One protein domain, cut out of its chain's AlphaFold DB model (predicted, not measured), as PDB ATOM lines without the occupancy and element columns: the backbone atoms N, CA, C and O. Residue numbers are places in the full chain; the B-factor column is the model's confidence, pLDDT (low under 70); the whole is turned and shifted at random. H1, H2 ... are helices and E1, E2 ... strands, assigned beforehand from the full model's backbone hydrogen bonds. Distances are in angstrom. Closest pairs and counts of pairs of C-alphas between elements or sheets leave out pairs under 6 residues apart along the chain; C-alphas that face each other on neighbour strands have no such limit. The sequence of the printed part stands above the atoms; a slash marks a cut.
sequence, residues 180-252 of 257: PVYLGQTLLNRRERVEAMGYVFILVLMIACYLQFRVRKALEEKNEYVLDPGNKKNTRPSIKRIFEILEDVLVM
ATOM      1  N   PRO A 180      -8.281   5.088 -40.280       53.19
ATOM      2  CA  PRO A 180      -9.411   5.455 -41.140       53.19
ATOM      3  C   PRO A 180     -10.472   4.349 -41.265       53.19
ATOM      4  O   PRO A 180     -11.542   4.580 -41.811       53.19
ATOM      5  N   VAL A 181     -10.194   3.149 -40.748       54.50
ATOM      6  CA  VAL A 181     -11.133   2.019 -40.724       54.50
ATOM      7  C   VAL A 181     -12.300   2.263 -39.755       54.50
ATOM      8  O   VAL A 181     -13.397   1.777 -39.999       54.50
ATOM      9  N   TYR A 182     -12.090   3.038 -38.684       56.09
ATOM     10  CA  TYR A 182     -13.112   3.275 -37.649       56.09
ATOM     11  C   TYR A 182     -13.818   4.625 -37.787       56.09
ATOM     12  O   TYR A 182     -14.875   4.841 -37.196       56.09
ATOM     13  N   LEU A 183     -13.245   5.537 -38.572       57.16
ATOM     14  CA  LEU A 183     -13.784   6.867 -38.814       57.16
ATOM     15  C   LEU A 183     -14.150   6.980 -40.288       57.16
ATOM     16  O   LEU A 183     -13.291   7.208 -41.134       57.16
ATOM     17  N   GLY A 184     -15.442   6.839 -40.589       59.53
ATOM     18  CA  GLY A 184     -15.982   7.251 -41.885       59.53
ATOM     19  C   GLY A 184     -15.713   8.738 -42.160       59.53
ATOM     20  O   GLY A 184     -15.154   9.455 -41.327       59.53
ATOM     21  N   GLN A 185     -16.122   9.239 -43.328       56.94
ATOM     22  CA  GLN A 185     -15.944  10.655 -43.672       56.94
ATOM     23  C   GLN A 185     -16.707  11.547 -42.677       56.94
ATOM     24  O   GLN A 185     -17.922  11.713 -42.761       56.94
ATOM     25  N   THR A 186     -15.991  12.116 -41.709       62.47
ATOM     26  CA  THR A 186     -16.562  13.011 -40.702       62.47
ATOM     27  C   THR A 186     -16.484  14.439 -41.230       62.47
ATOM     28  O   THR A 186     -15.440  15.085 -41.208       62.47
ATOM     29  N   LEU A 187     -17.600  14.944 -41.761       63.50
ATOM     30  CA  LEU A 187     -17.714  16.323 -42.249       63.50
ATOM     31  C   LEU A 187     -17.853  17.295 -41.064       63.50
ATOM     32  O   LEU A 187     -18.942  17.763 -40.720       63.50
ATOM     33  N   LEU A 188     -16.733  17.576 -40.401       71.12
ATOM     34  CA  LEU A 188     -16.656  18.502 -39.273       71.12
ATOM     35  C   LEU A 188     -16.314  19.915 -39.768       71.12
ATOM     36  O   LEU A 188     -15.186  20.377 -39.665       71.12
ATOM     37  N   ASN A 189     -17.317  20.625 -40.288       75.31
ATOM     38  CA  ASN A 189     -17.142  21.970 -40.865       75.31
ATOM     39  C   ASN A 189     -17.116  23.113 -39.824       75.31
ATOM     40  O   ASN A 189     -17.101  24.283 -40.197       75.31
ATOM     41  N   ARG A 190     -17.185  22.803 -38.522       83.12
ATOM     42  CA  ARG A 190     -17.239  23.788 -37.426       83.12
ATOM     43  C   ARG A 190     -16.294  23.394 -36.294       83.12
ATOM     44  O   ARG A 190     -16.233  22.216 -35.945       83.12
ATOM     45  N   ARG A 191     -15.612  24.377 -35.697       82.00
ATOM     46  CA  ARG A 191     -14.592  24.172 -34.654       82.00
ATOM     47  C   ARG A 191     -15.151  23.475 -33.413       82.00
ATOM     48  O   ARG A 191     -14.534  22.543 -32.916       82.00
ATOM     49  N   GLU A 192     -16.356  23.838 -32.987       85.62
ATOM     50  CA  GLU A 192     -17.008  23.258 -31.805       85.62
ATOM     51  C   GLU A 192     -17.295  21.764 -31.998       85.62
ATOM     52  O   GLU A 192     -17.195  20.968 -31.067       85.62
ATOM     53  N   ARG A 193     -17.615  21.353 -33.233       82.81
ATOM     54  CA  ARG A 193     -17.842  19.939 -33.560       82.81
ATOM     55  C   ARG A 193     -16.538  19.146 -33.562       82.81
ATOM     56  O   ARG A 193     -16.552  17.985 -33.167       82.81
ATOM     57  N   VAL A 194     -15.430  19.757 -33.982       80.50
ATOM     58  CA  VAL A 194     -14.095  19.141 -33.904       80.50
ATOM     59  C   VAL A 194     -13.692  18.925 -32.446       80.50
ATOM     60  O   VAL A 194     -13.246  17.836 -32.094       80.50
ATOM     61  N   GLU A 195     -13.912  19.920 -31.584       82.56
ATOM     62  CA  GLU A 195     -13.627  19.820 -30.147       82.56
ATOM     63  C   GLU A 195     -14.488  18.739 -29.473       82.56
ATOM     64  O   GLU A 195     -13.954  17.858 -28.798       82.56
ATOM     65  N   ALA A 196     -15.802  18.727 -29.729       86.31
ATOM     66  CA  ALA A 196     -16.705  17.687 -29.231       86.31
ATOM     67  C   ALA A 196     -16.298  16.279 -29.702       86.31
ATOM     68  O   ALA A 196     -16.283  15.338 -28.906       86.31
ATOM     69  N   MET A 197     -15.912  16.133 -30.974       82.69
ATOM     70  CA  MET A 197     -15.421  14.864 -31.515       82.69
ATOM     71  C   MET A 197     -14.143  14.398 -30.809       82.69
ATOM     72  O   MET A 197     -13.995  13.210 -30.529       82.69
ATOM     73  N   GLY A 198     -13.248  15.327 -30.461       81.38
ATOM     74  CA  GLY A 198     -12.059  15.035 -29.662       81.38
ATOM     75  C   GLY A 198     -12.402  14.380 -28.321       81.38
ATOM     76  O   GLY A 198     -11.820  13.350 -27.980       81.38
ATOM     77  N   TYR A 199     -13.397  14.904 -27.597       84.94
ATOM     78  CA  TYR A 199     -13.855  14.302 -26.338       84.94
ATOM     79  C   TYR A 199     -14.460  12.909 -26.532       84.94
ATOM     80  O   TYR A 199     -14.165  11.998 -25.757       84.94
ATOM     81  N   VAL A 200     -15.256  12.712 -27.587       85.00
ATOM     82  CA  VAL A 200     -15.803  11.388 -27.923       85.00
ATOM     83  C   VAL A 200     -14.674  10.393 -28.204       85.00
ATOM     84  O   VAL A 200     -14.709   9.275 -27.694       85.00
ATOM     85  N   PHE A 201     -13.632  10.793 -28.935       81.44
ATOM     86  CA  PHE A 201     -12.466   9.937 -29.174       81.44
ATOM     87  C   PHE A 201     -11.709   9.584 -27.902       81.44
ATOM     88  O   PHE A 201     -11.295   8.437 -27.760       81.44
ATOM     89  N   ILE A 202     -11.567  10.517 -26.962       83.75
ATOM     90  CA  ILE A 202     -10.954  10.223 -25.661       83.75
ATOM     91  C   ILE A 202     -11.782   9.174 -24.902       83.75
ATOM     92  O   ILE A 202     -11.214   8.229 -24.358       83.75
ATOM     93  N   LEU A 203     -13.115   9.282 -24.908       87.06
ATOM     94  CA  LEU A 203     -13.996   8.296 -24.268       87.06
ATOM     95  C   LEU A 203     -13.904   6.918 -24.932       87.06
ATOM     96  O   LEU A 203     -13.753   5.911 -24.242       87.06
ATOM     97  N   VAL A 204     -13.942   6.868 -26.267       84.62
ATOM     98  CA  VAL A 204     -13.768   5.621 -27.029       84.62
ATOM     99  C   VAL A 204     -12.410   4.996 -26.720       84.62
ATOM    100  O   VAL A 204     -12.333   3.792 -26.482       84.62
ATOM    101  N   LEU A 205     -11.350   5.806 -26.658       84.12
ATOM    102  CA  LEU A 205     -10.011   5.346 -26.313       84.12
ATOM    103  C   LEU A 205      -9.951   4.763 -24.905       84.12
ATOM    104  O   LEU A 205      -9.384   3.694 -24.710       84.12
ATOM    105  N   MET A 206     -10.564   5.436 -23.934       85.94
ATOM    106  CA  MET A 206     -10.621   4.967 -22.554       85.94
ATOM    107  C   MET A 206     -11.319   3.604 -22.459       85.94
ATOM    108  O   MET A 206     -10.794   2.689 -21.823       85.94
ATOM    109  N   ILE A 207     -12.459   3.438 -23.138       88.31
ATOM    110  CA  ILE A 207     -13.198   2.167 -23.184       88.31
ATOM    111  C   ILE A 207     -12.360   1.079 -23.868       88.31
ATOM    112  O   ILE A 207     -12.243  -0.029 -23.347       88.31
ATOM    113  N   ALA A 208     -11.734   1.400 -24.999       85.69
ATOM    114  CA  ALA A 208     -10.843   0.509 -25.735       85.69
ATOM    115  C   ALA A 208      -9.659   0.029 -24.875       85.69
ATOM    116  O   ALA A 208      -9.401  -1.172 -24.777       85.69
ATOM    117  N   CYS A 209      -8.964   0.949 -24.203       85.38
ATOM    118  CA  CYS A 209      -7.866   0.627 -23.295       85.38
ATOM    119  C   CYS A 209      -8.338  -0.242 -22.123       85.38
ATOM    120  O   CYS A 209      -7.665  -1.213 -21.771       85.38
ATOM    121  N   TYR A 210      -9.507   0.055 -21.550       89.81
ATOM    122  CA  TYR A 210     -10.079  -0.742 -20.467       89.81
ATOM    123  C   TYR A 210     -10.447  -2.161 -20.920       89.81
ATOM    124  O   TYR A 210     -10.121  -3.130 -20.232       89.81
ATOM    125  N   LEU A 211     -11.057  -2.312 -22.100       89.88
ATOM    126  CA  LEU A 211     -11.350  -3.619 -22.689       89.88
ATOM    127  C   LEU A 211     -10.063  -4.419 -22.921       89.88
ATOM    128  O   LEU A 211      -9.975  -5.583 -22.528       89.88
ATOM    129  N   GLN A 212      -9.038  -3.789 -23.499       90.25
ATOM    130  CA  GLN A 212      -7.740  -4.424 -23.713       90.25
ATOM    131  C   GLN A 212      -7.102  -4.878 -22.398       90.25
ATOM    132  O   GLN A 212      -6.601  -6.002 -22.314       90.25
ATOM    133  N   PHE A 213      -7.130  -4.027 -21.371       90.31
ATOM    134  CA  PHE A 213      -6.648  -4.364 -20.034       90.31
ATOM    135  C   PHE A 213      -7.392  -5.575 -19.463       90.31
ATOM    136  O   PHE A 213      -6.756  -6.534 -19.030       90.31
ATOM    137  N   ARG A 214      -8.730  -5.569 -19.523       93.88
ATOM    138  CA  ARG A 214      -9.589  -6.659 -19.040       93.88
ATOM    139  C   ARG A 214      -9.279  -7.989 -19.724       93.88
ATOM    140  O   ARG A 214      -9.123  -8.991 -19.033       93.88
ATOM    141  N   VAL A 215      -9.162  -7.997 -21.053       92.06
ATOM    142  CA  VAL A 215      -8.851  -9.213 -21.823       92.06
ATOM    143  C   VAL A 215      -7.456  -9.731 -21.485       92.06
ATOM    144  O   VAL A 215      -7.304 -10.908 -21.181       92.06
ATOM    145  N   ARG A 216      -6.436  -8.862 -21.484       93.56
ATOM    146  CA  ARG A 216      -5.054  -9.263 -21.171       93.56
ATOM    147  C   ARG A 216      -4.927  -9.824 -19.757       93.56
ATOM    148  O   ARG A 216      -4.295 -10.858 -19.585       93.56
ATOM    149  N   LYS A 217      -5.570  -9.180 -18.778       92.62
ATOM    150  CA  LYS A 217      -5.601  -9.649 -17.390       92.62
ATOM    151  C   LYS A 217      -6.259 -11.027 -17.275       92.62
ATOM    152  O   LYS A 217      -5.701 -11.909 -16.639       92.62
ATOM    153  N   ALA A 218      -7.398 -11.236 -17.935       93.88
ATOM    154  CA  ALA A 218      -8.081 -12.529 -17.915       93.88
ATOM    155  C   ALA A 218      -7.256 -13.649 -18.578       93.88
ATOM    156  O   ALA A 218      -7.234 -14.765 -18.066       93.88
ATOM    157  N   LEU A 219      -6.571 -13.359 -19.692       94.12
ATOM    158  CA  LEU A 219      -5.676 -14.320 -20.350       94.12
ATOM    159  C   LEU A 219      -4.488 -14.688 -19.457       94.12
ATOM    160  O   LEU A 219      -4.131 -15.858 -19.373       94.12
ATOM    161  N   GLU A 220      -3.900 -13.708 -18.773       93.12
ATOM    162  CA  GLU A 220      -2.796 -13.921 -17.834       93.12
ATOM    163  C   GLU A 220      -3.227 -14.772 -16.633       93.12
ATOM    164  O   GLU A 220      -2.591 -15.781 -16.340       93.12
ATOM    165  N   GLU A 221      -4.351 -14.432 -15.993       94.00
ATOM    166  CA  GLU A 221      -4.894 -15.169 -14.843       94.00
ATOM    167  C   GLU A 221      -5.255 -16.622 -15.185       94.00
ATOM    168  O   GLU A 221      -5.083 -17.515 -14.356       94.00
ATOM    169  N   LYS A 222      -5.739 -16.873 -16.406       93.88
ATOM    170  CA  LYS A 222      -6.107 -18.218 -16.881       93.88
ATOM    171  C   LYS A 222      -4.974 -18.958 -17.592       93.88
ATOM    172  O   LYS A 222      -5.149 -20.117 -17.958       93.88
ATOM    173  N   ASN A 223      -3.825 -18.309 -17.789       91.94
ATOM    174  CA  ASN A 223      -2.714 -18.811 -18.599       91.94
ATOM    175  C   ASN A 223      -3.148 -19.235 -20.024       91.94
ATOM    176  O   ASN A 223      -2.708 -20.250 -20.569       91.94
ATOM    177  N   GLU A 224      -4.051 -18.453 -20.614       93.25
ATOM    178  CA  GLU A 224      -4.640 -18.658 -21.938       93.25
ATOM    179  C   GLU A 224      -3.998 -17.737 -22.992       93.25
ATOM    180  O   GLU A 224      -3.239 -16.810 -22.698       93.25
ATOM    181  N   TYR A 225      -4.301 -17.990 -24.264       91.50
ATOM    182  CA  TYR A 225      -3.861 -17.164 -25.384       91.50
ATOM    183  C   TYR A 225      -4.954 -17.069 -26.441       91.50
ATOM    184  O   TYR A 225      -5.776 -17.972 -26.590       91.50
ATOM    185  N   VAL A 226      -4.908 -16.002 -27.234       89.94
ATOM    186  CA  VAL A 226      -5.650 -15.926 -28.495       89.94
ATOM    187  C   VAL A 226      -4.734 -16.298 -29.655       89.94
ATOM    188  O   VAL A 226      -3.506 -16.268 -29.539       89.94
ATOM    189  N   LEU A 227      -5.322 -16.682 -30.782       87.00
ATOM    190  CA  LEU A 227      -4.575 -16.943 -32.008       87.00
ATOM    191  C   LEU A 227      -4.531 -15.675 -32.855       87.00
ATOM    192  O   LEU A 227      -5.567 -15.058 -33.085       87.00
ATOM    193  N   ASP A 228      -3.351 -15.301 -33.335       85.50
ATOM    194  CA  ASP A 228      -3.171 -14.302 -34.392       85.50
ATOM    195  C   ASP A 228      -3.189 -14.962 -35.784       85.50
ATOM    196  O   ASP A 228      -2.976 -16.179 -35.887       85.50
ATOM    197  N   PRO A 229      -3.386 -14.187 -36.875       76.38
ATOM    198  CA  PRO A 229      -3.258 -14.697 -38.238       76.38
ATOM    199  C   PRO A 229      -1.940 -15.465 -38.432       76.38
ATOM    200  O   PRO A 229      -0.858 -14.982 -38.085       76.38
ATOM    201  N   GLY A 230      -2.032 -16.685 -38.967       80.06
ATOM    202  CA  GLY A 230      -0.892 -17.604 -39.073       80.06
ATOM    203  C   GLY A 230      -0.641 -18.472 -37.831       80.06
ATOM    204  O   GLY A 230       0.484 -18.932 -37.645       80.06
ATOM    205  N   ASN A 231      -1.660 -18.702 -36.988       81.38
ATOM    206  CA  ASN A 231      -1.639 -19.613 -35.829       81.38
ATOM    207  C   ASN A 231      -0.561 -19.306 -34.777       81.38
ATOM    208  O   ASN A 231      -0.082 -20.193 -34.065       81.38
ATOM    209  N   LYS A 232      -0.183 -18.034 -34.638       87.25
ATOM    210  CA  LYS A 232       0.750 -17.609 -33.589       87.25
ATOM    211  C   LYS A 232      -0.010 -17.391 -32.285       87.25
ATOM    212  O   LYS A 232      -1.019 -16.692 -32.266       87.25
ATOM    213  N   LYS A 233       0.491 -17.977 -31.194       90.00
ATOM    214  CA  LYS A 233      -0.055 -17.763 -29.849       90.00
ATOM    215  C   LYS A 233       0.234 -16.332 -29.406       90.00
ATOM    216  O   LYS A 233       1.394 -15.927 -29.377       90.00
ATOM    217  N   ASN A 234      -0.808 -15.600 -29.039       88.75
ATOM    218  CA  ASN A 234      -0.717 -14.233 -28.554       88.75
ATOM    219  C   ASN A 234      -1.362 -14.123 -27.168       88.75
ATOM    220  O   ASN A 234      -2.574 -14.252 -27.010       88.75
ATOM    221  N   THR A 235      -0.537 -13.876 -26.154       87.94
ATOM    222  CA  THR A 235      -0.970 -13.681 -24.761       87.94
ATOM    223  C   THR A 235      -1.281 -12.218 -24.441       87.94
ATOM    224  O   THR A 235      -1.839 -11.911 -23.391       87.94
ATOM    225  N   ARG A 236      -0.934 -11.279 -25.334       88.25
ATOM    226  CA  ARG A 236      -1.103  -9.831 -25.131       88.25
ATOM    227  C   ARG A 236      -1.720  -9.159 -26.367       88.25
ATOM    228  O   ARG A 236      -1.117  -8.226 -26.911       88.25
ATOM    229  N   PRO A 237      -2.936  -9.550 -26.795       89.12
ATOM    230  CA  PRO A 237      -3.544  -9.030 -28.017       89.12
ATOM    231  C   PRO A 237      -3.703  -7.504 -28.010       89.12
ATOM    232  O   PRO A 237      -3.845  -6.863 -26.959       89.12
ATOM    233  N   SER A 238      -3.628  -6.902 -29.198       85.62
ATOM    234  CA  SER A 238      -3.942  -5.486 -29.404       85.62
ATOM    235  C   SER A 238      -5.458  -5.268 -29.363       85.62
ATOM    236  O   SER A 238      -6.220  -6.209 -29.579       85.62
ATOM    237  N   ILE A 239      -5.913  -4.033 -29.129       84.75
ATOM    238  CA  ILE A 239      -7.352  -3.734 -29.174       84.75
ATOM    239  C   ILE A 239      -7.970  -4.066 -30.539       84.75
ATOM    240  O   ILE A 239      -9.064  -4.614 -30.602       84.75
ATOM    241  N   LYS A 240      -7.226  -3.833 -31.629       82.25
ATOM    242  CA  LYS A 240      -7.640  -4.212 -32.982       82.25
ATOM    243  C   LYS A 240      -7.882  -5.720 -33.085       82.25
ATOM    244  O   LYS A 240      -8.927  -6.125 -33.573       82.25
ATOM    245  N   ARG A 241      -6.952  -6.541 -32.580       85.44
ATOM    246  CA  ARG A 241      -7.096  -8.002 -32.611       85.44
ATOM    247  C   ARG A 241      -8.289  -8.474 -31.786       85.44
ATOM    248  O   ARG A 241      -8.982  -9.394 -32.194       85.44
ATOM    249  N   ILE A 242      -8.522  -7.844 -30.636       88.25
ATOM    250  CA  ILE A 242      -9.694  -8.136 -29.802       88.25
ATOM    251  C   ILE A 242     -10.978  -7.846 -30.587       88.25
ATOM    252  O   ILE A 242     -11.858  -8.697 -30.601       88.25
ATOM    253  N   PHE A 243     -11.071  -6.702 -31.271       85.06
ATOM    254  CA  PHE A 243     -12.237  -6.393 -32.103       85.06
ATOM    255  C   PHE A 243     -12.408  -7.365 -33.272       85.06
ATOM    256  O   PHE A 243     -13.510  -7.856 -33.446       85.06
ATOM    257  N   GLU A 244     -11.339  -7.726 -33.989       84.75
ATOM    258  CA  GLU A 244     -11.400  -8.741 -35.059       84.75
ATOM    259  C   GLU A 244     -11.956 -10.082 -34.546       84.75
ATOM    260  O   GLU A 244     -12.779 -10.702 -35.201       84.75
ATOM    261  N   ILE A 245     -11.543 -10.523 -33.351       85.25
ATOM    262  CA  ILE A 245     -12.067 -11.758 -32.745       85.25
ATOM    263  C   ILE A 245     -13.550 -11.610 -32.382       85.25
ATOM    264  O   ILE A 245     -14.305 -12.567 -32.508       85.25
ATOM    265  N   LEU A 246     -13.965 -10.434 -31.901       83.62
ATOM    266  CA  LEU A 246     -15.355 -10.157 -31.534       83.62
ATOM    267  C   LEU A 246     -16.269  -9.970 -32.753       83.62
ATOM    268  O   LEU A 246     -17.455 -10.256 -32.640       83.62
ATOM    269  N   GLU A 247     -15.748  -9.521 -33.897       80.50
ATOM    270  CA  GLU A 247     -16.499  -9.436 -35.161       80.50
ATOM    271  C   GLU A 247     -16.992 -10.817 -35.618       80.50
ATOM    272  O   GLU A 247     -18.099 -10.933 -36.142       80.50
ATOM    273  N   ASP A 248     -16.221 -11.870 -35.336       71.69
ATOM    274  CA  ASP A 248     -16.591 -13.260 -35.621       71.69
ATOM    275  C   ASP A 248     -17.569 -13.856 -34.579       71.69
ATOM    276  O   ASP A 248     -18.027 -14.995 -34.724       71.69
ATOM    277  N   VAL A 249     -17.916 -13.112 -33.518       76.69
ATOM    278  CA  VAL A 249     -18.871 -13.554 -32.490       76.69
ATOM    279  C   VAL A 249     -20.291 -13.163 -32.888       76.69
ATOM    280  O   VAL A 249     -20.716 -12.014 -32.778       76.69
ATOM    281  N   LEU A 250     -21.075 -14.163 -33.283       67.38
ATOM    282  CA  LEU A 250     -22.505 -14.019 -33.534       67.38
ATOM    283  C   LEU A 250     -23.276 -13.956 -32.207       67.38
ATOM    284  O   LEU A 250     -23.442 -14.962 -31.516       67.38
ATOM    285  N   VAL A 251     -23.773 -12.770 -31.853       69.25
ATOM    286  CA  VAL A 251     -24.684 -12.594 -30.714       69.25
ATOM    287  C   VAL A 251     -26.111 -12.878 -31.182       69.25
ATOM    288  O   VAL A 251     -26.728 -12.056 -31.857       69.25
ATOM    289  N   MET A 252     -26.649 -14.046 -30.827       68.81
ATOM    290  CA  MET A 252     -28.071 -14.340 -31.017       68.81
ATOM    291  C   MET A 252     -28.860 -13.869 -29.799       68.81
ATOM    292  O   MET A 252     -28.762 -14.458 -28.725       68.81
TER     293      MET A 252
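This is residues 180 to 252 of the 257 residues of an uncharacterized protein of Acidaminobacter hydrogenoformans DSM 2784 (UniProt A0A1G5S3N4). One long helix, H1, makes the longest axis, and beside the later part of its length the chain folds back into a small foot, the strand hairpin of E1 and E2 followed by a short helix, H2, that packs crosswise on H1. Before H1 an unnamed stretch, residues 180 to 190, turns back on the same side of the long helix, and its residues 180 to 185 stick out free; at the other end residues 246 to 252, of which 246 and 247 belong to H2, stick out as a tail. The printed part has 73 residues with two named helices and two named strands, in the order H1, E1, E2, H2; the two strands form an antiparallel sheet, and the class is mostly helix. The whole is loose, with a radius of gyration of the C-alphas of 16.1 A, and elongated, spanning 48 by 27 by 22 A.

Start at C-alpha 180, at (-9.411, 5.455, -41.140), and go along to C-alpha 191 at (-14.592, 24.172, -34.654), where H1 begins. H1 covers residues 191 to 222 and runs 46.7 A to C-alpha 222 at (-6.107, -18.218, -16.881). Next come E1, residues 226 to 228, 6.6 A long, and E2, residues 232 to 234, 6.2 A long. H2, residues 239 to 247, runs 12.3 A and ends at C-alpha 247, at (-16.499, -9.436, -35.161).

Begin with H1 and look at its residues 208 to 212, which alone touch H2. The closest C-alphas there are those of Gln 212 and Ile 239, 5.5 A apart. The lines of H1 and H2 are about perpendicular, at 80 degrees. E1 and E2 are a hairpin of antiparallel neighbours, with 133 degrees between their directions. Look across it for N 226 and O 234, 2.9 A apart, and N 234 and O 226, 2.8 A apart, both within hydrogen-bond range. The closest C-alphas of E1 and H2 are those of Asp 228 and Arg 241, 7.6 A apart. H1 and E2 are apart. In both H1 and H2 every O i to N i+4 pair is within hydrogen-bond range.

The two C-alphas farthest apart are those of Arg 190 and Asn 223, at 48.8 A. Residues 198 to 204 of H1 stand free, as do residues 180 to 185 and 246 to 252. The printed part has no cut, and the links H1 to E1, E1 to E2 and E2 to H2 are tight. The mean pLDDT of the printed part is 82.2; look for values under 70 at residues 180 to 187 and 250 to 252.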